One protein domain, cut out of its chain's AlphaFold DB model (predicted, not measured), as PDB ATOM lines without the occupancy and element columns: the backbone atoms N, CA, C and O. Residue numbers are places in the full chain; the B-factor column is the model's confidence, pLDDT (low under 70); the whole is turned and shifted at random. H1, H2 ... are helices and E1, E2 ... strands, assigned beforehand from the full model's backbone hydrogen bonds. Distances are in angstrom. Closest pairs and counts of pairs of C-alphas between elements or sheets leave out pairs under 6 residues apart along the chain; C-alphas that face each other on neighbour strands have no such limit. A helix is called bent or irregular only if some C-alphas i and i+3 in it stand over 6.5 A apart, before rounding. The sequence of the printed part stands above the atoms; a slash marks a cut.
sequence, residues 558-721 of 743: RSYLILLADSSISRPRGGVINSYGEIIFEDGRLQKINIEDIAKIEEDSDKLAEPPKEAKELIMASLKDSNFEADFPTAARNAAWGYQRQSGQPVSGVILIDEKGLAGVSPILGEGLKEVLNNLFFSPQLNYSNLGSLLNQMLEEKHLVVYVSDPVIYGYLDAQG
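AT A GLANCE: This is residues 558 to 721 of the 743 residues of the protein "NAD-dependent epimerase/dehydratase" of Candidatus Daviesbacteria bacterium GW2011_GWA2_40_9 (UniProt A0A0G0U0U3). A twisted sheet of five strands makes the core, with H2 crossing one face and H4 running along the strands on the other: three layers, with helices on both faces of a sheet. H3 packs on H4, while H1, H3, H5 and H6 only graze the sheet, and the loop between H1 and H2 sticks out with residues 612 to 617. The printed part has 164 residues with six named helices and five named strands, in the order E1 E2 E3 H1 H2 E4 H3 H4 H5 E5 H6. The sheet's order is E3 E2 E1 E4 E5, mixed, and the class is mixed, helices and strands. The whole is compact, with a radius of gyration of the C-alphas of 15.9 A and spans of 51 by 35 by 30 A.

HOW THE PARTS SIT: Start with E1, residues 558 to 566, E2, residues 576 to 586, and E3, residues 589 to 597: they form a meander, each strand the antiparallel neighbour of the one before, in two hairpins. Look for N 562 and O 581 at 2.8 A, and for N 591 and O 584 at 3.0 A, within hydrogen-bond range. H1, residues 599 to 602, and H2, residues 632 to 647, only just touch, with 3 pairs of C-alphas within 8 A; the closest are Ile 601 and Gln 646, 6.6 A. H2 runs across the strands at a height over the sheet of 8.7 A. E4, residues 653 to 658, is parallel to E1 at 23 degrees, with N 563 and O 655 2.8 A apart. E3, H1, H2 and E4 form a split strand-helix-strand unit, two strands running the same way with E2 and E1 between them; its crossover is right-handed. H3, residues 659 to 669, touches H4, residues 673 to 682, at a steep tilt of 56 degrees; their closest C-alphas, Leu 669 and Val 676, are 4.8 A apart. H4 is on the opposite face from H2, at a height over the sheet of 9.0 A. H5, residues 688 to 700, only just touches H3, with 3 pairs of C-alphas within 8 A; the closest are Gly 661 and Met 698, 5.4 A. E5, residues 704 to 708, is antiparallel to E4, with N 654 and O 707 2.8 A apart. Beyond it in the chain comes H6, residues 711 to 719; the closest C-alphas of E5 and H6, Val 708 and Tyr 714, are 5.5 A apart. O i to N i+4 pairs are within hydrogen-bond range throughout H2, H4, H5 and H6, and in 4 of 7 pairs of H3; H1 is too short for such a pair.

IN THESE COORDINATES: Find C-alpha 558 at (144.412, 128.383, 114.272); from there E1 runs 26.6 A. E2, 30.2 A long, bends by 53 degrees at residue 579, and E3 measures 25.1 A. H2 runs 21.5 A from C-alpha 632 at (160.720, 130.403, 101.186), and H5 measures 18.2 A. H3 is irregular: C-alphas 664 and 667 are 7.0 A apart. H6 ends at C-alpha 719, at (150.186, 128.444, 91.704).

THE WHOLE: The two C-alphas farthest apart, those of Lys 613 and Gln 685, are 52.1 A apart. The printed part has no cut. The link from H1 to H2, 29 residues, is long. The mean pLDDT of the printed part is 71.8, and it is under 70 at 58 residues, among them 602 to 622 and 663 to 694.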
ATOM      1  N   ARG A 558     143.386 128.412 115.318       88.31
ATOM      2  CA  ARG A 558     144.412 128.383 114.272       88.31
ATOM      3  C   ARG A 558     145.338 129.590 114.380       88.31
ATOM      4  O   ARG A 558     144.872 130.723 114.411       88.31
ATOM      5  N   SER A 559     146.642 129.338 114.427       89.19
ATOM      6  CA  SER A 559     147.677 130.365 114.561       89.19
ATOM      7  C   SER A 559     148.579 130.442 113.329       89.19
ATOM      8  O   SER A 559     148.865 129.428 112.685       89.19
ATOM      9  N   TYR A 560     149.052 131.647 113.023       90.25
ATOM     10  CA  TYR A 560     150.015 131.929 111.961       90.25
ATOM     11  C   TYR A 560     151.153 132.788 112.499       90.25
ATOM     12  O   TYR A 560     150.918 133.745 113.237       90.25
ATOM     13  N   LEU A 561     152.377 132.461 112.096       89.75
ATOM     14  CA  LEU A 561     153.569 133.223 112.442       89.75
ATOM     15  C   LEU A 561     153.805 134.312 111.394       89.75
ATOM     16  O   LEU A 561     153.903 134.009 110.210       89.75
ATOM     17  N   ILE A 562     153.931 135.564 111.814       89.06
ATOM     18  CA  ILE A 562     154.421 136.659 110.978       89.06
ATOM     19  C   ILE A 562     155.899 136.875 111.292       89.06
ATOM     20  O   ILE A 562     156.273 137.000 112.455       89.06
ATOM     21  N   LEU A 563     156.724 136.966 110.259       88.25
ATOM     22  CA  LEU A 563     158.134 137.314 110.324       88.25
ATOM     23  C   LEU A 563     158.348 138.638 109.606       88.25
ATOM     24  O   LEU A 563     157.817 138.861 108.517       88.25
ATOM     25  N   LEU A 564     159.134 139.510 110.223       85.50
ATOM     26  CA  LEU A 564     159.345 140.871 109.759       85.50
ATOM     27  C   LEU A 564     160.833 141.041 109.473       85.50
ATOM     28  O   LEU A 564     161.660 140.969 110.387       85.50
ATOM     29  N   ALA A 565     161.156 141.179 108.188       83.44
ATOM     30  CA  ALA A 565     162.527 141.239 107.706       83.44
ATOM     31  C   ALA A 565     163.006 142.683 107.537       83.44
ATOM     32  O   ALA A 565     162.389 143.466 106.818       83.44
ATOM     33  N   ASP A 566     164.140 142.987 108.164       79.44
ATOM     34  CA  ASP A 566     164.885 144.238 108.039       79.44
ATOM     35  C   ASP A 566     165.928 144.126 106.926       79.44
ATOM     36  O   ASP A 566     166.845 143.296 106.974       79.44
ATOM     37  N   SER A 567     165.796 145.000 105.930       76.88
ATOM     38  CA  SER A 567     166.600 144.993 104.715       76.88
ATOM     39  C   SER A 567     168.025 145.538 104.888       76.88
ATOM     40  O   SER A 567     168.824 145.461 103.949       76.88
ATOM     41  N   SER A 568     168.384 146.032 106.079       73.06
ATOM     42  CA  SER A 568     169.716 146.552 106.422       73.06
ATOM     43  C   SER A 568     170.835 145.518 106.259       73.06
ATOM     44  O   SER A 568     171.968 145.869 105.915       73.06
ATOM     45  N   ILE A 569     170.521 144.231 106.444       70.44
ATOM     46  CA  ILE A 569     171.439 143.110 106.230       70.44
ATOM     47  C   ILE A 569     170.911 142.243 105.090       70.44
ATOM     48  O   ILE A 569     169.836 141.655 105.175       70.44
ATOM     49  N   SER A 570     171.711 142.093 104.033       71.38
ATOM     50  CA  SER A 570     171.308 141.313 102.863       71.38
ATOM     51  C   SER A 570     171.109 139.825 103.193       71.38
ATOM     52  O   SER A 570     172.004 139.135 103.700       71.38
ATOM     53  N   ARG A 571     169.912 139.334 102.868       75.12
ATOM     54  CA  ARG A 571     169.497 137.927 102.900       75.12
ATOM     55  C   ARG A 571     168.673 137.623 101.647       75.12
ATOM     56  O   ARG A 571     168.073 138.547 101.092       75.12
ATOM     57  N   PRO A 572     168.582 136.352 101.210       69.31
ATOM     58  CA  PRO A 572     167.871 135.983  99.980       69.31
ATOM     59  C   PRO A 572     166.403 136.428  99.908       69.31
ATOM     60  O   PRO A 572     165.843 136.492  98.816       69.31
ATOM     61  N   ARG A 573     165.777 136.725 101.056       71.12
ATOM     62  CA  ARG A 573     164.348 137.047 101.189       71.12
ATOM     63  C   ARG A 573     164.059 138.393 101.852       71.12
ATOM     64  O   ARG A 573     163.078 138.529 102.569       71.12
ATOM     65  N   GLY A 574     164.899 139.387 101.586       66.44
ATOM     66  CA  GLY A 574     164.565 140.780 101.899       66.44
ATOM     67  C   GLY A 574     165.096 141.305 103.229       66.44
ATOM     68  O   GLY A 574     164.833 142.461 103.534       66.44
ATOM     69  N   GLY A 575     165.873 140.522 103.987       76.88
ATOM     70  CA  GLY A 575     166.496 141.033 105.208       76.88
ATOM     71  C   GLY A 575     166.723 140.019 106.319       76.88
ATOM     72  O   GLY A 575     166.392 138.852 106.152       76.88
ATOM     73  N   VAL A 576     167.252 140.444 107.464       81.62
ATOM     74  CA  VAL A 576     167.301 139.628 108.696       81.62
ATOM     75  C   VAL A 576     165.981 139.756 109.451       81.62
ATOM     76  O   VAL A 576     165.371 140.820 109.457       81.62
ATOM     77  N   ILE A 577     165.518 138.679 110.088       83.81
ATOM     78  CA  ILE A 577     164.291 138.720 110.890       83.81
ATOM     79  C   ILE A 577     164.590 139.433 112.214       83.81
ATOM     80  O   ILE A 577     165.295 138.890 113.063       83.81
ATOM     81  N   ASN A 578     164.032 140.630 112.396       80.44
ATOM     82  CA  ASN A 578     164.201 141.420 113.624       80.44
ATOM     83  C   ASN A 578     162.995 141.316 114.562       80.44
ATOM     84  O   ASN A 578     163.103 141.529 115.768       80.44
ATOM     85  N   SER A 579     161.818 141.023 114.020       83.00
ATOM     86  CA  SER A 579     160.592 140.934 114.806       83.00
ATOM     87  C   SER A 579     159.716 139.810 114.291       83.00
ATOM     88  O   SER A 579     159.735 139.467 113.105       83.00
ATOM     89  N   TYR A 580     158.932 139.246 115.196       87.12
ATOM     90  CA  TYR A 580     157.952 138.226 114.874       87.12
ATOM     91  C   TYR A 580     156.611 138.582 115.511       87.12
ATOM     92  O   TYR A 580     156.539 139.352 116.469       87.12
ATOM     93  N   GLY A 581     155.534 138.029 114.974       85.38
ATOM     94  CA  GLY A 581     154.219 138.146 115.576       85.38
ATOM     95  C   GLY A 581     153.382 136.899 115.383       85.38
ATOM     96  O   GLY A 581     153.659 136.080 114.515       85.38
ATOM     97  N   GLU A 582     152.346 136.757 116.196       85.81
ATOM     98  CA  GLU A 582     151.392 135.656 116.088       85.81
ATOM     99  C   GLU A 582     150.009 136.216 115.753       85.81
ATOM    100  O   GLU A 582     149.507 137.113 116.435       85.81
ATOM    101  N   ILE A 583     149.397 135.690 114.692       86.12
ATOM    102  CA  ILE A 583     147.983 135.896 114.376       86.12
ATOM    103  C   ILE A 583     147.234 134.672 114.886       86.12
ATOM    104  O   ILE A 583     147.445 133.575 114.374       86.12
ATOM    105  N   ILE A 584     146.337 134.858 115.852       86.44
ATOM    106  CA  ILE A 584     145.504 133.779 116.390       86.44
ATOM    107  C   ILE A 584     144.051 134.002 115.981       86.44
ATOM    108  O   ILE A 584     143.443 135.012 116.342       86.44
ATOM    109  N   PHE A 585     143.495 133.019 115.282       87.88
ATOM    110  CA  PHE A 585     142.067 132.876 115.050       87.88
ATOM    111  C   PHE A 585     141.494 131.837 116.011       87.88
ATOM    112  O   PHE A 585     142.059 130.754 116.167       87.88
ATOM    113  N   GLU A 586     140.369 132.152 116.633       86.31
ATOM    114  CA  GLU A 586     139.617 131.240 117.489       86.31
ATOM    115  C   GLU A 586     138.136 131.374 117.152       86.31
ATOM    116  O   GLU A 586     137.599 132.483 117.141       86.31
ATOM    117  N   ASP A 587     137.513 130.252 116.791       84.94
ATOM    118  CA  ASP A 587     136.125 130.177 116.326       84.94
ATOM    119  C   ASP A 587     135.810 131.199 115.222       84.94
ATOM    120  O   ASP A 587     134.822 131.936 115.249       84.94
ATOM    121  N   GLY A 588     136.725 131.288 114.250       82.62
ATOM    122  CA  GLY A 588     136.606 132.181 113.104       82.62
ATOM    123  C   GLY A 588     136.848 133.662 113.404       82.62
ATOM    124  O   GLY A 588     136.749 134.476 112.491       82.62
ATOM    125  N   ARG A 589     137.177 134.034 114.647       85.56
ATOM    126  CA  ARG A 589     137.448 135.421 115.042       85.56
ATOM    127  C   ARG A 589     138.925 135.644 115.306       85.56
ATOM    128  O   ARG A 589     139.586 134.836 115.954       85.56
ATOM    129  N   LEU A 590     139.435 136.769 114.828       84.81
ATOM    130  CA  LEU A 590     140.774 137.230 115.144       84.81
ATOM    131  C   LEU A 590     140.815 137.724 116.595       84.81
ATOM    132  O   LEU A 590     140.074 138.631 116.964       84.81
ATOM    133  N   GLN A 591     141.690 137.141 117.411       82.50
ATOM    134  CA  GLN A 591     141.773 137.466 118.837       82.50
ATOM    135  C   GLN A 591     142.651 138.695 119.090       82.50
ATOM    136  O   GLN A 591     142.199 139.722 119.593       82.50
ATOM    137  N   LYS A 592     143.937 138.595 118.747       69.25
ATOM    138  CA  LYS A 592     144.920 139.667 118.912       69.25
ATOM    139  C   LYS A 592     146.138 139.368 118.053       69.25
ATOM    140  O   LYS A 592     146.506 138.207 117.900       69.25
ATOM    141  N   ILE A 593     146.779 140.420 117.552       74.56
ATOM    142  CA  ILE A 593     148.096 140.334 116.922       74.56
ATOM    143  C   ILE A 593     149.106 140.889 117.921       74.56
ATOM    144  O   ILE A 593     149.060 142.069 118.285       74.56
ATOM    145  N   ASN A 594     149.992 140.028 118.416       72.94
ATOM    146  CA  ASN A 594     151.113 140.454 119.244       72.94
ATOM    147  C   ASN A 594     152.377 140.454 118.390       72.94
ATOM    148  O   ASN A 594     152.615 139.485 117.677       72.94
ATOM    149  N   ILE A 595     153.155 141.532 118.458       79.31
ATOM    150  CA  ILE A 595     154.443 141.650 117.771       79.31
ATOM    151  C   ILE A 595     155.502 141.877 118.829       79.31
ATOM    152  O   ILE A 595     155.364 142.777 119.666       79.31
ATOM    153  N   GLU A 596     156.544 141.068 118.768       80.94
ATOM    154  CA  GLU A 596     157.654 141.087 119.697       80.94
ATOM    155  C   GLU A 596     158.991 141.131 118.960       80.94
ATOM    156  O   GLU A 596     159.111 140.742 117.794       80.94
ATOM    157  N   ASP A 597     159.998 141.638 119.665       80.38
ATOM    158  CA  ASP A 597     161.383 141.571 119.220       80.38
ATOM    159  C   ASP A 597     161.865 140.118 119.290       80.38
ATOM    160  O   ASP A 597     161.570 139.401 120.255       80.38
ATOM    161  N   ILE A 598     162.618 139.696 118.277       80.62
ATOM    162  CA  ILE A 598     163.196 138.356 118.199       80.62
ATOM    163  C   ILE A 598     164.093 138.038 119.408       80.62
ATOM    164  O   ILE A 598     164.154 136.890 119.839       80.62
ATOM    165  N   ALA A 599     164.711 139.044 120.034       73.69
ATOM    166  CA  ALA A 599     165.561 138.857 121.209       73.69
ATOM    167  C   ALA A 599     164.827 138.195 122.392       73.69
ATOM    168  O   ALA A 599     165.428 137.424 123.137       73.69
ATOM    169  N   LYS A 600     163.515 138.432 122.541       73.56
ATOM    170  CA  LYS A 600     162.723 137.877 123.652       73.56
ATOM    171  C   LYS A 600     162.530 136.367 123.576       73.56
ATOM    172  O   LYS A 600     162.437 135.721 124.610       73.56
ATOM    173  N   ILE A 601     162.432 135.816 122.365       71.62
ATOM    174  CA  ILE A 601     162.243 134.373 122.169       71.62
ATOM    175  C   ILE A 601     163.590 133.624 122.148       71.62
ATOM    176  O   ILE A 601     163.638 132.414 122.364       71.62
ATOM    177  N   GLU A 602     164.696 134.350 121.943       66.94
ATOM    178  CA  GLU A 602     166.061 133.812 121.956       66.94
ATOM    179  C   GLU A 602     166.689 133.756 123.364       66.94
ATOM    180  O   GLU A 602     167.481 132.849 123.619       66.94
ATOM    181  N   GLU A 603     166.301 134.629 124.305       57.12
ATOM    182  CA  GLU A 603     166.776 134.590 125.708       57.12
ATOM    183  C   GLU A 603     166.400 133.291 126.460       57.12
ATOM    184  O   GLU A 603     167.137 132.857 127.344       57.12
ATOM    185  N   ASP A 604     165.303 132.622 126.086       52.53
ATOM    186  CA  ASP A 604     164.843 131.364 126.707       52.53
ATOM    187  C   ASP A 604     165.444 130.089 126.064       52.53
ATOM    188  O   ASP A 604     165.143 128.960 126.472       52.53
ATOM    189  N   SER A 605     166.322 130.238 125.064       51.03
ATOM    190  CA  SER A 605     166.833 129.125 124.243       51.03
ATOM    191  C   SER A 605     167.875 128.225 124.930       51.03
ATOM    192  O   SER A 605     167.990 127.050 124.569       51.03
ATOM    193  N   ASP A 606     168.551 128.711 125.978       48.22
ATOM    194  CA  ASP A 606     169.588 127.976 126.730       48.22
ATOM    195  C   ASP A 606     169.056 126.758 127.522       48.22
ATOM    196  O   ASP A 606     169.832 125.962 128.051       48.22
ATOM    197  N   LYS A 607     167.728 126.574 127.613       48.44
ATOM    198  CA  LYS A 607     167.085 125.496 128.394       48.44
ATOM    199  C   LYS A 607     166.508 124.343 127.562       48.44
ATOM    200  O   LYS A 607     165.958 123.404 128.139       48.44
ATOM    201  N   LEU A 608     166.605 124.376 126.230       50.94
ATOM    202  CA  LEU A 608     165.908 123.425 125.352       50.94
ATOM    203  C   LEU A 608     166.837 122.339 124.790       50.94
ATOM    204  O   LEU A 608     167.840 122.638 124.145       50.94
ATOM    205  N   ALA A 609     166.441 121.073 124.989       47.09
ATOM    206  CA  ALA A 609     167.154 119.847 124.607       47.09
ATOM    207  C   ALA A 609     167.846 119.905 123.230       47.09
ATOM    208  O   ALA A 609     167.308 120.476 122.277       47.09
ATOM    209  N   GLU A 610     169.037 119.299 123.139       46.66
ATOM    210  CA  GLU A 610     169.845 119.298 121.917       46.66
ATOM    211  C   GLU A 610     169.096 118.654 120.735       46.66
ATOM    212  O   GLU A 610     168.510 117.580 120.895       46.66
ATOM    213  N   PRO A 611     169.127 119.270 119.537       44.94
ATOM    214  CA  PRO A 611     168.519 118.680 118.351       44.94
ATOM    215  C   PRO A 611     169.203 117.352 117.962       44.94
ATOM    216  O   PRO A 611     170.399 117.181 118.233       44.94
ATOM    217  N   PRO A 612     168.474 116.430 117.296       47.12
ATOM    218  CA  PRO A 612     169.043 115.217 116.709       47.12
ATOM    219  C   PRO A 612     170.265 115.547 115.847       47.12
ATOM    220  O   PRO A 612     170.307 116.601 115.203       47.12
ATOM    221  N   LYS A 613     171.271 114.668 115.834       49.28
ATOM    222  CA  LYS A 613     172.549 114.939 115.157       49.28
ATOM    223  C   LYS A 613     172.368 115.242 113.664       49.28
ATOM    224  O   LYS A 613     173.111 116.069 113.151       49.28
ATOM    225  N   GLU A 614     171.350 114.676 113.012       42.12
ATOM    226  CA  GLU A 614     171.034 114.933 111.599       42.12
ATOM    227  C   GLU A 614     170.513 116.362 111.332       42.12
ATOM    228  O   GLU A 614     170.634 116.872 110.221       42.12
ATOM    229  N   ALA A 615     169.952 117.036 112.343       42.62
ATOM    230  CA  ALA A 615     169.389 118.384 112.231       42.62
ATOM    231  C   ALA A 615     170.404 119.503 112.537       42.62
ATOM    232  O   ALA A 615     170.204 120.639 112.109       42.62
ATOM    233  N   LYS A 616     171.502 119.199 113.250       45.84
ATOM    234  CA  LYS A 616     172.535 120.188 113.628       45.84
ATOM    235  C   LYS A 616     173.300 120.765 112.429       45.84
ATOM    236  O   LYS A 616     173.767 121.894 112.521       45.84
ATOM    237  N   GLU A 617     173.433 120.020 111.332       40.78
ATOM    238  CA  GLU A 617     174.197 120.461 110.150       40.78
ATOM    239  C   GLU A 617     173.367 121.271 109.136       40.78
ATOM    240  O   GLU A 617     173.942 121.961 108.297       40.78
ATOM    241  N   LEU A 618     172.030 121.222 109.214       42.94
ATOM    242  CA  LEU A 618     171.117 121.820 108.223       42.94
ATOM    243  C   LEU A 618     170.196 122.912 108.788       42.94
ATOM    244  O   LEU A 618     169.693 123.734 108.026       42.94
ATOM    245  N   ILE A 619     169.955 122.928 110.100       50.41
ATOM    246  CA  ILE A 619     168.986 123.827 110.729       50.41
ATOM    247  C   ILE A 619     169.743 124.853 111.566       50.41
ATOM    248  O   ILE A 619     170.244 124.545 112.648       50.41
ATOM    249  N   MET A 620     169.810 126.095 111.080       52.19
ATOM    250  CA  MET A 620     170.165 127.224 111.937       52.19
ATOM    251  C   MET A 620     169.111 127.302 113.048       52.19
ATOM    252  O   MET A 620     167.924 127.476 112.788       52.19
ATOM    253  N   ALA A 621     169.537 127.055 114.287       52.69
ATOM    254  CA  ALA A 621     168.656 126.771 115.421       52.69
ATOM    255  C   ALA A 621     167.870 127.991 115.951       52.69
ATOM    256  O   ALA A 621     167.142 127.851 116.934       52.69
ATOM    257  N   SER A 622     168.020 129.164 115.328       65.06
ATOM    258  CA  SER A 622     167.433 130.442 115.737       65.06
ATOM    259  C   SER A 622     166.341 130.889 114.758       65.06
ATOM    260  O   SER A 622     166.441 130.715 113.541       65.06
ATOM    261  N   LEU A 623     165.281 131.506 115.286       72.25
ATOM    262  CA  LEU A 623     164.209 132.066 114.462       72.25
ATOM    263  C   LEU A 623     164.727 133.241 113.609       72.25
ATOM    264  O   LEU A 623     164.293 133.402 112.467       72.25
ATOM    265  N   LYS A 624     165.718 133.987 114.115       74.75
ATOM    266  CA  LYS A 624     166.427 135.062 113.410       74.75
ATOM    267  C   LYS A 624     167.108 134.613 112.115       74.75
ATOM    268  O   LYS A 624     167.061 135.332 111.117       74.75
ATOM    269  N   ASP A 625     167.699 133.418 112.118       70.94
ATOM    270  CA  ASP A 625     168.452 132.868 110.985       70.94
ATOM    271  C   ASP A 625     167.623 131.869 110.152       70.94
ATOM    272  O   ASP A 625     168.139 131.142 109.302       70.94
ATOM    273  N   SER A 626     166.304 131.839 110.340       71.62
ATOM    274  CA  SER A 626     165.430 130.910 109.615       71.62
ATOM    275  C   SER A 626     165.278 131.227 108.117       71.62
ATOM    276  O   SER A 626     164.887 130.347 107.349       71.62
ATOM    277  N   ASN A 627     165.632 132.443 107.665       73.69
ATOM    278  CA  ASN A 627     165.452 132.901 106.277       73.69
ATOM    279  C   ASN A 627     166.711 132.889 105.384       73.69
ATOM    280  O   ASN A 627     166.750 133.565 104.352       73.69
ATOM    281  N   PHE A 628     167.733 132.112 105.754       70.94
ATOM    282  CA  PHE A 628     168.944 131.951 104.938       70.94
ATOM    283  C   PHE A 628     168.711 131.201 103.626       70.94
ATOM    284  O   PHE A 628     169.466 131.387 102.673       70.94
ATOM    285  N   GLU A 629     167.678 130.366 103.564       70.81
ATOM    286  CA  GLU A 629     167.316 129.655 102.346       70.81
ATOM    287  C   GLU A 629     166.609 130.585 101.361       70.81
ATOM    288  O   GLU A 629     165.680 131.323 101.701       70.81
ATOM    289  N   ALA A 630     167.028 130.521 100.099       74.94
ATOM    290  CA  ALA A 630     166.378 131.280  99.042       74.94
ATOM    291  C   ALA A 630     164.984 130.720  98.720       74.94
ATOM    292  O   ALA A 630     164.146 131.458  98.211       74.94
ATOM    293  N   ASP A 631     164.710 129.450  99.025       80.12
ATOM    294  CA  ASP A 631     163.386 128.838  98.916       80.12
ATOM    295  C   ASP A 631     162.543 129.127 100.168       80.12
ATOM    296  O   ASP A 631     162.810 128.596 101.249       80.12
ATOM    297  N   PHE A 632     161.513 129.972 100.032       84.19
ATOM    298  CA  PHE A 632     160.720 130.403 101.186       84.19
ATOM    299  C   PHE A 632     159.938 129.271 101.872       84.19
ATOM    300  O   PHE A 632     159.934 129.257 103.095       84.19
ATOM    301  N   PRO A 633     159.344 128.281 101.178       82.94
ATOM    302  CA  PRO A 633     158.723 127.131 101.838       82.94
ATOM    303  C   PRO A 633     159.679 126.383 102.774       82.94
ATOM    304  O   PRO A 633     159.285 125.954 103.858       82.94
ATOM    305  N   THR A 634     160.949 126.248 102.383       76.88
ATOM    306  CA  THR A 634     161.984 125.644 103.231       76.88
ATOM    307  C   THR A 634     162.309 126.538 104.432       76.88
ATOM    308  O   THR A 634     162.259 126.071 105.570       76.88
ATOM    309  N   ALA A 635     162.540 127.835 104.204       79.00
ATOM    310  CA  ALA A 635     162.765 128.816 105.271       79.00
ATOM    311  C   ALA A 635     161.593 128.891 106.272       79.00
ATOM    312  O   ALA A 635     161.789 128.903 107.484       79.00
ATOM    313  N   ALA A 636     160.359 128.868 105.774       83.88
ATOM    314  CA  ALA A 636     159.134 128.914 106.556       83.88
ATOM    315  C   ALA A 636     158.965 127.680 107.449       83.88
ATOM    316  O   ALA A 636     158.566 127.810 108.602       83.88
ATOM    317  N   ARG A 637     159.302 126.478 106.963       82.00
ATOM    318  CA  ARG A 637     159.298 125.266 107.802       82.00
ATOM    319  C   ARG A 637     160.334 125.351 108.916       82.00
ATOM    320  O   ARG A 637     160.019 124.990 110.046       82.00
ATOM    321  N   ASN A 638     161.525 125.864 108.612       77.06
ATOM    322  CA  ASN A 638     162.568 126.079 109.613       77.06
ATOM    323  C   ASN A 638     162.113 127.098 110.667       77.06
ATOM    324  O   ASN A 638     162.276 126.857 111.860       77.06
ATOM    325  N   ALA A 639     161.469 128.186 110.239       80.88
ATOM    326  CA  ALA A 639     160.912 129.192 111.133       80.88
ATOM    327  C   ALA A 639     159.782 128.636 112.013       80.88
ATOM    328  O   ALA A 639     159.795 128.834 113.225       80.88
ATOM    329  N   ALA A 640     158.831 127.898 111.432       82.69
ATOM    330  CA  ALA A 640     157.738 127.269 112.171       82.69
ATOM    331  C   ALA A 640     158.257 126.258 113.203       82.69
ATOM    332  O   ALA A 640     157.793 126.241 114.341       82.69
ATOM    333  N   TRP A 641     159.247 125.445 112.820       77.50
ATOM    334  CA  TRP A 641     159.895 124.488 113.714       77.50
ATOM    335  C   TRP A 641     160.656 125.185 114.850       77.50
ATOM    336  O   TRP A 641     160.499 124.812 116.014       77.50
ATOM    337  N   GLY A 642     161.437 126.224 114.527       73.31
ATOM    338  CA  GLY A 642     162.174 127.021 115.509       73.31
ATOM    339  C   GLY A 642     161.238 127.699 116.509       73.31
ATOM    340  O   GLY A 642     161.433 127.577 117.717       73.31
ATOM    341  N   TYR A 643     160.163 128.310 116.008       80.25
ATOM    342  CA  TYR A 643     159.132 128.926 116.834       80.25
ATOM    343  C   TYR A 643     158.442 127.904 117.744       80.25
ATOM    344  O   TYR A 643     158.378 128.125 118.948       80.25
ATOM    345  N   GLN A 644     157.996 126.757 117.216       82.19
ATOM    346  CA  GLN A 644     157.330 125.718 118.011       82.19
ATOM    347  C   GLN A 644     158.220 125.193 119.144       82.19
ATOM    348  O   GLN A 644     157.727 124.916 120.236       82.19
ATOM    349  N   ARG A 645     159.528 125.054 118.905       71.94
ATOM    350  CA  ARG A 645     160.477 124.605 119.930       71.94
ATOM    351  C   ARG A 645     160.608 125.614 121.072       71.94
ATOM    352  O   ARG A 645     160.768 125.194 122.213       71.94
ATOM    353  N   GLN A 646     160.553 126.909 120.769       72.00
ATOM    354  CA  GLN A 646     160.752 127.982 121.745       72.00
ATOM    355  C   GLN A 646     159.451 128.375 122.464       72.00
ATOM    356  O   GLN A 646     159.451 128.551 123.677       72.00
ATOM    357  N   SER A 647     158.329 128.462 121.744       75.06
ATOM    358  CA  SER A 647     157.023 128.858 122.293       75.06
ATOM    359  C   SER A 647     156.190 127.680 122.812       75.06
ATOM    360  O   SER A 647     155.222 127.874 123.550       75.06
ATOM    361  N   GLY A 648     156.518 126.448 122.401       72.00
ATOM    362  CA  GLY A 648     155.724 125.245 122.663       72.00
ATOM    363  C   GLY A 648     154.423 125.155 121.853       72.00
ATOM    364  O   GLY A 648     153.682 124.184 122.009       72.00
ATOM    365  N   GLN A 649     154.127 126.137 120.995       77.69
ATOM    366  CA  GLN A 649     152.891 126.211 120.214       77.69
ATOM    367  C   GLN A 649     153.182 125.985 118.723       77.69
ATOM    368  O   GLN A 649     154.014 126.690 118.147       77.69
ATOM    369  N   PRO A 650     152.519 125.020 118.061       81.75
ATOM    370  CA  PRO A 650     152.635 124.865 116.618       81.75
ATOM    371  C   PRO A 650     151.903 126.000 115.894       81.75
ATOM    372  O   PRO A 650     150.901 126.522 116.382       81.75
ATOM    373  N   VAL A 651     152.366 126.329 114.689       87.19
ATOM    374  CA  VAL A 651     151.715 127.294 113.793       87.19
ATOM    375  C   VAL A 651     151.281 126.606 112.503       87.19
ATOM    376  O   VAL A 651     151.937 125.688 112.016       87.19
ATOM    377  N   SER A 652     150.152 127.040 111.947       87.31
ATOM    378  CA  SER A 652     149.574 126.481 110.714       87.31
ATOM    379  C   SER A 652     150.158 127.103 109.440       87.31
ATOM    380  O   SER A 652     149.903 126.628 108.336       87.31
ATOM    381  N   GLY A 653     150.961 128.155 109.575       90.06
ATOM    382  CA  GLY A 653     151.639 128.800 108.462       90.06
ATOM    383  C   GLY A 653     152.572 129.911 108.920       90.06
ATOM    384  O   GLY A 653     152.570 130.300 110.090       90.06
ATOM    385  N   VAL A 654     153.368 130.406 107.979       89.25
ATOM    386  CA  VAL A 654     154.351 131.470 108.177       89.25
ATOM    387  C   VAL A 654     154.195 132.507 107.071       89.25
ATOM    388  O   VAL A 654     154.188 132.169 105.890       89.25
ATOM    389  N   ILE A 655     154.082 133.768 107.456       90.12
ATOM    390  CA  ILE A 655     153.997 134.927 106.572       90.12
ATOM    391  C   ILE A 655     155.274 135.730 106.776       90.12
ATOM    392  O   ILE A 655     155.590 136.086 107.906       90.12
ATOM    393  N   LEU A 656     156.006 136.026 105.710       88.25
ATOM    394  CA  LEU A 656     157.157 136.924 105.761       88.25
ATOM    395  C   LEU A 656     156.812 138.217 105.032       88.25
ATOM    396  O   LEU A 656     156.320 138.180 103.903       88.25
ATOM    397  N   ILE A 657     157.087 139.339 105.692       86.75
ATOM    398  CA  ILE A 657     156.905 140.684 105.148       86.75
ATOM    399  C   ILE A 657     158.230 141.430 105.280       86.75
ATOM    400  O   ILE A 657     158.825 141.441 106.361       86.75
ATOM    401  N   ASP A 658     158.695 142.041 104.194       83.62
ATOM    402  CA  ASP A 658     159.874 142.907 104.225       83.62
ATOM    403  C   ASP A 658     159.508 144.384 104.475       83.62
ATOM    404  O   ASP A 658     158.346 144.801 104.396       83.62
ATOM    405  N   GLU A 659     160.512 145.203 104.792       76.69
ATOM    406  CA  GLU A 659     160.328 146.642 105.037       76.69
ATOM    407  C   GLU A 659     159.694 147.397 103.864       76.69
ATOM    408  O   GLU A 659     158.960 148.362 104.084       76.69
ATOM    409  N   LYS A 660     159.945 146.979 102.618       77.88
ATOM    410  CA  LYS A 660     159.388 147.647 101.434       77.88
ATOM    411  C   LYS A 660     157.894 147.388 101.308       77.88
ATOM    412  O   LYS A 660     157.147 148.322 101.020       77.88
ATOM    413  N   GLY A 661     157.456 146.164 101.602       74.31
ATOM    414  CA  GLY A 661     156.042 145.816 101.696       74.31
ATOM    415  C   GLY A 661     155.334 146.679 102.730       74.31
ATOM    416  O   GLY A 661     154.304 147.279 102.441       74.31
ATOM    417  N   LEU A 662     155.941 146.842 103.906       71.38
ATOM    418  CA  LEU A 662     155.388 147.654 104.992       71.38
ATOM    419  C   LEU A 662     155.383 149.159 104.696       71.38
ATOM    420  O   LEU A 662     154.447 149.854 105.098       71.38
ATOM    421  N   ALA A 663     156.378 149.668 103.968       69.56
ATOM    422  CA  ALA A 663     156.462 151.077 103.583       69.56
ATOM    423  C   ALA A 663     155.290 151.521 102.689       69.56
ATOM    424  O   ALA A 663     154.865 152.671 102.781       69.56
ATOM    425  N   GLY A 664     154.725 150.616 101.880       64.62
ATOM    426  CA  GLY A 664     153.513 150.884 101.098       64.62
ATOM    427  C   GLY A 664     152.242 151.016 101.950       64.62
ATOM    428  O   GLY A 664     151.294 151.685 101.543       64.62
ATOM    429  N   VAL A 665     152.228 150.418 103.147       63.69
ATOM    430  CA  VAL A 665     151.069 150.380 104.061       63.69
ATOM    431  C   VAL A 665     151.118 151.467 105.139       63.69
ATOM    432  O   VAL A 665     150.079 151.988 105.551       63.69
ATOM    433  N   SER A 666     152.325 151.847 105.562       59.03
ATOM    434  CA  SER A 666     152.600 152.850 106.602       59.03
ATOM    435  C   SER A 666     151.829 154.183 106.441       59.03
ATOM    436  O   SER A 666     151.205 154.625 107.407       59.03
ATOM    437  N   PRO A 667     151.714 154.797 105.239       59.97
ATOM    438  CA  PRO A 667     151.016 156.080 105.079       59.97
ATOM    439  C   PRO A 667     149.504 156.007 105.340       59.97
ATOM    440  O   PRO A 667     148.869 157.032 105.576       59.97
ATOM    441  N   ILE A 668     148.917 154.809 105.251       58.19
ATOM    442  CA  ILE A 668     147.472 154.569 105.368       58.19
ATOM    443  C   ILE A 668     147.109 154.115 106.790       58.19
ATOM    444  O   ILE A 668     145.998 154.381 107.247       58.19
ATOM    445  N   LEU A 669     148.027 153.429 107.486       55.94
ATOM    446  CA  LEU A 669     147.745 152.696 108.725       55.94
ATOM    447  C   LEU A 669     148.571 153.135 109.952       55.94
ATOM    448  O   LEU A 669     148.429 152.503 110.996       55.94
ATOM    449  N   GLY A 670     149.379 154.197 109.874       56.47
ATOM    450  CA  GLY A 670     150.087 154.790 111.024       56.47
ATOM    451  C   GLY A 670     151.594 154.503 111.072       56.47
ATOM    452  O   GLY A 670     152.130 153.763 110.247       56.47
ATOM    453  N   GLU A 671     152.293 155.098 112.046       54.22
ATOM    454  CA  GLU A 671     153.750 154.990 112.191       54.22
ATOM    455  C   GLU A 671     154.133 153.812 113.099       54.22
ATOM    456  O   GLU A 671     154.141 153.899 114.323       54.22
ATOM    457  N   GLY A 672     154.506 152.692 112.481       58.56
ATOM    458  CA  GLY A 672     155.074 151.543 113.181       58.56
ATOM    459  C   GLY A 672     154.312 150.248 112.933       58.56
ATOM    460  O   GLY A 672     153.090 150.189 112.879       58.56
ATOM    461  N   LEU A 673     155.063 149.161 112.809       59.53
ATOM    462  CA  LEU A 673     154.600 147.861 112.325       59.53
ATOM    463  C   LEU A 673     153.449 147.241 113.132       59.53
ATOM    464  O   LEU A 673     152.531 146.638 112.580       59.53
ATOM    465  N   LYS A 674     153.467 147.447 114.450       62.91
ATOM    466  CA  LYS A 674     152.396 147.025 115.357       62.91
ATOM    467  C   LYS A 674     151.110 147.816 115.153       62.91
ATOM    468  O   LYS A 674     150.030 147.250 115.291       62.91
ATOM    469  N   GLU A 675     151.216 149.101 114.845       63.38
ATOM    470  CA  GLU A 675     150.066 149.958 114.575       63.38
ATOM    471  C   GLU A 675     149.501 149.658 113.184       63.38
ATOM    472  O   GLU A 675     148.304 149.426 113.057       63.38
ATOM    473  N   VAL A 676     150.375 149.479 112.189       65.75
ATOM    474  CA  VAL A 676     150.020 149.064 110.826       65.75
ATOM    475  C   VAL A 676     149.269 147.731 110.819       65.75
ATOM    476  O   VAL A 676     148.187 147.656 110.246       65.75
ATOM    477  N   LEU A 677     149.784 146.687 111.480       64.94
ATOM    478  CA  LEU A 677     149.129 145.373 111.508       64.94
ATOM    479  C   LEU A 677     147.841 145.366 112.344       64.94
ATOM    480  O   LEU A 677     146.864 144.742 111.938       64.94
ATOM    481  N   ASN A 678     147.786 146.087 113.470       65.94
ATOM    482  CA  ASN A 678     146.531 146.206 114.218       65.94
ATOM    483  C   ASN A 678     145.478 146.990 113.426       65.94
ATOM    484  O   ASN A 678     144.321 146.581 113.376       65.94
ATOM    485  N   ASN A 679     145.866 148.068 112.748       63.50
ATOM    486  CA  ASN A 679     144.944 148.839 111.929       63.50
ATOM    487  C   ASN A 679     144.497 148.049 110.695       63.50
ATOM    488  O   ASN A 679     143.315 148.114 110.376       63.50
ATOM    489  N   LEU A 680     145.374 147.243 110.076       64.88
ATOM    490  CA  LEU A 680     145.072 146.379 108.922       64.88
ATOM    491  C   LEU A 680     143.923 145.406 109.211       64.88
ATOM    492  O   LEU A 680     143.070 145.189 108.352       64.88
ATOM    493  N   PHE A 681     143.900 144.826 110.412       60.44
ATOM    494  CA  PHE A 681     142.942 143.779 110.754       60.44
ATOM    495  C   PHE A 681     141.791 144.227 111.663       60.44
ATOM    496  O   PHE A 681     140.751 143.582 111.622       60.44
ATOM    497  N   PHE A 682     141.924 145.303 112.448       62.50
ATOM    498  CA  PHE A 682     140.915 145.711 113.441       62.50
ATOM    499  C   PHE A 682     140.250 147.073 113.171       62.50
ATOM    500  O   PHE A 682     139.377 147.469 113.942       62.50
ATOM    501  N   SER A 683     140.607 147.809 112.105       59.25
ATOM    502  CA  SER A 683     139.972 149.110 111.828       59.25
ATOM    503  C   SER A 683     138.621 148.967 111.097       59.25
ATOM    504  O   SER A 683     138.585 148.486 109.962       59.25
ATOM    505  N   PRO A 684     137.500 149.450 111.674       49.41
ATOM    506  CA  PRO A 684     136.181 149.400 111.040       49.41
ATOM    507  C   PRO A 684     135.995 150.414 109.897       49.41
ATOM    508  O   PRO A 684     134.996 150.350 109.183       49.41
ATOM    509  N   GLN A 685     136.923 151.364 109.728       50.91
ATOM    510  CA  GLN A 685     136.873 152.412 108.696       50.91
ATOM    511  C   GLN A 685     137.639 152.034 107.422       50.91
ATOM    512  O   GLN A 685     137.696 152.823 106.477       50.91
ATOM    513  N   LEU A 686     138.251 150.846 107.386       54.59
ATOM    514  CA  LEU A 686     139.044 150.424 106.245       54.59
ATOM    515  C   LEU A 686     138.172 150.196 105.018       54.59
ATOM    516  O   LEU A 686     137.258 149.370 105.004       54.59
ATOM    517  N   ASN A 687     138.517 150.904 103.946       53.12
ATOM    518  CA  ASN A 687     138.040 150.565 102.623       53.12
ATOM    519  C   ASN A 687     138.708 149.242 102.213       53.12
ATOM    520  O   ASN A 687     139.828 149.239 101.702       53.12
ATOM    521  N   TYR A 688     138.046 148.115 102.499       59.53
ATOM    522  CA  TYR A 688     138.554 146.760 102.242       59.53
ATOM    523  C   TYR A 688     139.011 146.554 100.783       59.53
ATOM    524  O   TYR A 688     139.877 145.718 100.529       59.53
ATOM    525  N   SER A 689     138.500 147.347  99.832       55.56
ATOM    526  CA  SER A 689     138.958 147.352  98.436       55.56
ATOM    527  C   SER A 689     140.390 147.886  98.272       55.56
ATOM    528  O   SER A 689     141.198 147.250  97.598       55.56
ATOM    529  N   ASN A 690     140.747 148.984  98.950       57.97
ATOM    530  CA  ASN A 690     142.097 149.565  98.919       57.97
ATOM    531  C   ASN A 690     143.130 148.648  99.597       57.97
ATOM    532  O   ASN A 690     144.279 148.553  99.164       57.97
ATOM    533  N   LEU A 691     142.714 147.947 100.653       62.84
ATOM    534  CA  LEU A 691     143.549 146.981 101.366       62.84
ATOM    535  C   LEU A 691     143.837 145.746 100.501       62.84
ATOM    536  O   LEU A 691     144.979 145.296 100.432       62.84
ATOM    537  N   GLY A 692     142.827 145.247  99.782       64.12
ATOM    538  CA  GLY A 692     142.993 144.160  98.818       64.12
ATOM    539  C   GLY A 692     143.973 144.509  97.696       64.12
ATOM    540  O   GLY A 692     144.860 143.711  97.398       64.12
ATOM    541  N   SER A 693     143.882 145.714  97.117       64.56
ATOM    542  CA  SER A 693     144.831 146.152  96.080       64.56
ATOM    543  C   SER A 693     146.265 146.259  96.593       64.56
ATOM    544  O   SER A 693     147.200 145.913  95.876       64.56
ATOM    545  N   LEU A 694     146.440 146.690  97.842       67.25
ATOM    546  CA  LEU A 694     147.750 146.858  98.460       67.25
ATOM    547  C   LEU A 694     148.402 145.513  98.807       67.25
ATOM    548  O   LEU A 694     149.577 145.305  98.522       67.25
ATOM    549  N   LEU A 695     147.633 144.571  99.368       70.44
ATOM    550  CA  LEU A 695     148.079 143.187  99.574       70.44
ATOM    551  C   LEU A 695     148.448 142.514  98.256       70.44
ATOM    552  O   LEU A 695     149.477 141.846  98.183       70.44
ATOM    553  N   ASN A 696     147.649 142.730  97.210       70.50
ATOM    554  CA  ASN A 696     147.947 142.196  95.890       70.50
ATOM    555  C   ASN A 696     149.249 142.781  95.323       70.50
ATOM    556  O   ASN A 696     150.076 142.029  94.824       70.50
ATOM    557  N   GLN A 697     149.481 144.088  95.473       75.25
ATOM    558  CA  GLN A 697     150.739 144.714  95.064       75.25
ATOM    559  C   GLN A 697     151.940 144.137  95.830       75.25
ATOM    560  O   GLN A 697     152.940 143.775  95.217       75.25
ATOM    561  N   MET A 698     151.837 143.983  97.156       76.62
ATOM    562  CA  MET A 698     152.909 143.383  97.961       76.62
ATOM    563  C   MET A 698     153.214 141.934  97.552       76.62
ATOM    564  O   MET A 698     154.375 141.526  97.554       76.62
ATOM    565  N   LEU A 699     152.187 141.156  97.202       77.38
ATOM    566  CA  LEU A 699     152.324 139.786  96.701       77.38
ATOM    567  C   LEU A 699     152.975 139.747  95.310       77.38
ATOM    568  O   LEU A 699     153.897 138.963  95.087       77.38
ATOM    569  N   GLU A 700     152.534 140.606  94.387       77.38
ATOM    570  CA  GLU A 700     153.077 140.709  93.023       77.38
ATOM    571  C   GLU A 700     154.549 141.144  93.022       77.38
ATOM    572  O   GLU A 700     155.376 140.564  92.313       77.38
ATOM    573  N   GLU A 701     154.898 142.119  93.863       80.81
ATOM    574  CA  GLU A 701     156.268 142.614  94.037       80.81
ATOM    575  C   GLU A 701     157.126 141.698  94.933       80.81
ATOM    576  O   GLU A 701     158.335 141.903  95.054       80.81
ATOM    577  N   LYS A 702     156.531 140.636  95.503       81.38
ATOM    578  CA  LYS A 702     157.167 139.643  96.394       81.38
ATOM    579  C   LYS A 702     157.727 140.224  97.695       81.38
ATOM    580  O   LYS A 702     158.640 139.650  98.287       81.38
ATOM    581  N   HIS A 703     157.142 141.324  98.145       82.56
ATOM    582  CA  HIS A 703     157.383 141.933  99.451       82.56
ATOM    583  C   HIS A 703     156.563 141.270 100.574       82.56
ATOM    584  O   HIS A 703     156.845 141.465 101.757       82.56
ATOM    585  N   LEU A 704     155.572 140.450 100.200       84.25
ATOM    586  CA  LEU A 704     154.820 139.549 101.070       84.25
ATOM    587  C   LEU A 704     154.893 138.129 100.497       84.25
ATOM    588  O   LEU A 704     154.576 137.922  99.327       84.25
ATOM    589  N   VAL A 705     155.287 137.146 101.305       86.69
ATOM    590  CA  VAL A 705     155.244 135.723 100.927       86.69
ATOM    591  C   VAL A 705     154.605 134.890 102.029       86.69
ATOM    592  O   VAL A 705     154.771 135.165 103.218       86.69
ATOM    593  N   VAL A 706     153.839 133.876 101.630       87.06
ATOM    594  CA  VAL A 706     152.956 133.121 102.525       87.06
ATOM    595  C   VAL A 706     153.184 131.626 102.367       87.06
ATOM    596  O   VAL A 706     153.075 131.072 101.278       87.06
ATOM    597  N   TYR A 707     153.442 130.957 103.481       88.88
ATOM    598  CA  TYR A 707     153.513 129.510 103.583       88.88
ATOM    599  C   TYR A 707     152.403 129.011 104.507       88.88
ATOM    600  O   TYR A 707     152.216 129.539 105.600       88.88
ATOM    601  N   VAL A 708     151.692 127.966 104.092       86.31
ATOM    602  CA  VAL A 708     150.678 127.280 104.903       86.31
ATOM    603  C   VAL A 708     151.001 125.791 104.885       86.31
ATOM    604  O   VAL A 708     151.461 125.278 103.867       86.31
ATOM    605  N   SER A 709     150.822 125.107 106.016       77.62
ATOM    606  CA  SER A 709     151.126 123.677 106.131       77.62
ATOM    607  C   SER A 709     150.112 122.786 105.412       77.62
ATOM    608  O   SER A 709     150.479 121.698 104.979       77.62
ATOM    609  N   ASP A 710     148.869 123.247 105.257       79.44
ATOM    610  CA  ASP A 710     147.842 122.577 104.459       79.44
ATOM    611  C   ASP A 710     148.251 122.559 102.971       79.44
ATOM    612  O   ASP A 710     148.414 123.628 102.374       79.44
ATOM    613  N   PRO A 711     148.414 121.386 102.338       69.62
ATOM    614  CA  PRO A 711     148.942 121.298 100.982       69.62
ATOM    615  C   PRO A 711     147.959 121.697  99.891       69.62
ATOM    616  O   PRO A 711     148.399 122.063  98.801       69.62
ATOM    617  N   VAL A 712     146.650 121.626 100.150       69.31
ATOM    618  CA  VAL A 712     145.644 122.101  99.191       69.31
ATOM    619  C   VAL A 712     145.753 123.617  99.094       69.31
ATOM    620  O   VAL A 712     145.843 124.175  98.000       69.31
ATOM    621  N   ILE A 713     145.836 124.272 100.252       74.50
ATOM    622  CA  ILE A 713     146.012 125.719 100.352       74.50
ATOM    623  C   ILE A 713     147.391 126.128  99.834       74.50
ATOM    624  O   ILE A 713     147.497 127.061  99.044       74.50
ATOM    625  N   TYR A 714     148.444 125.407 100.222       78.75
ATOM    626  CA  TYR A 714     149.802 125.647  99.743       78.75
ATOM    627  C   TYR A 714     149.876 125.558  98.220       78.75
ATOM    628  O   TYR A 714     150.373 126.485  97.594       78.75
ATOM    629  N   GLY A 715     149.351 124.491  97.609       71.69
ATOM    630  CA  GLY A 715     149.375 124.316  96.155       71.69
ATOM    631  C   GLY A 715     148.650 125.440  95.417       71.69
ATOM    632  O   GLY A 715     149.094 125.869  94.353       71.69
ATOM    633  N   TYR A 716     147.574 125.969  96.006       75.62
ATOM    634  CA  TYR A 716     146.911 127.161  95.491       75.62
ATOM    635  C   TYR A 716     147.799 128.409  95.588       75.62
ATOM    636  O   TYR A 716     148.021 129.077  94.579       75.62
ATOM    637  N   LEU A 717     148.331 128.707  96.776       76.88
ATOM    638  CA  LEU A 717     149.211 129.860  96.996       76.88
ATOM    639  C   LEU A 717     150.454 129.797  96.092       76.88
ATOM    640  O   LEU A 717     150.897 130.821  95.580       76.88
ATOM    641  N   ASP A 718     150.986 128.597  95.859       78.25
ATOM    642  CA  ASP A 718     152.142 128.331  95.001       78.25
ATOM    643  C   ASP A 718     151.827 128.624  93.534       78.25
ATOM    644  O   ASP A 718     152.563 129.351  92.867       78.25
ATOM    645  N   ALA A 719     150.668 128.160  93.053       71.12
ATOM    646  CA  ALA A 719     150.186 128.444  91.704       71.12
ATOM    647  C   ALA A 719     149.934 129.942  91.461       71.12
ATOM    648  O   ALA A 719     150.092 130.410  90.334       71.12
ATOM    649  N   GLN A 720     149.568 130.697  92.503       71.94
ATOM    650  CA  GLN A 720     149.450 132.160  92.445       71.94
ATOM    651  C   GLN A 720     150.800 132.887  92.609       71.94
ATOM    652  O   GLN A 720     150.865 134.103  92.458       71.94
ATOM    653  N   GLY A 721     151.889 132.169  92.901       72.62
ATOM    654  CA  GLY A 721     153.219 132.742  93.124       72.62
ATOM    655  C   GLY A 721     153.419 133.372  94.507       72.62
ATOM    656  O   GLY A 721     154.436 134.028  94.734       72.62
TER     657      GLY A 721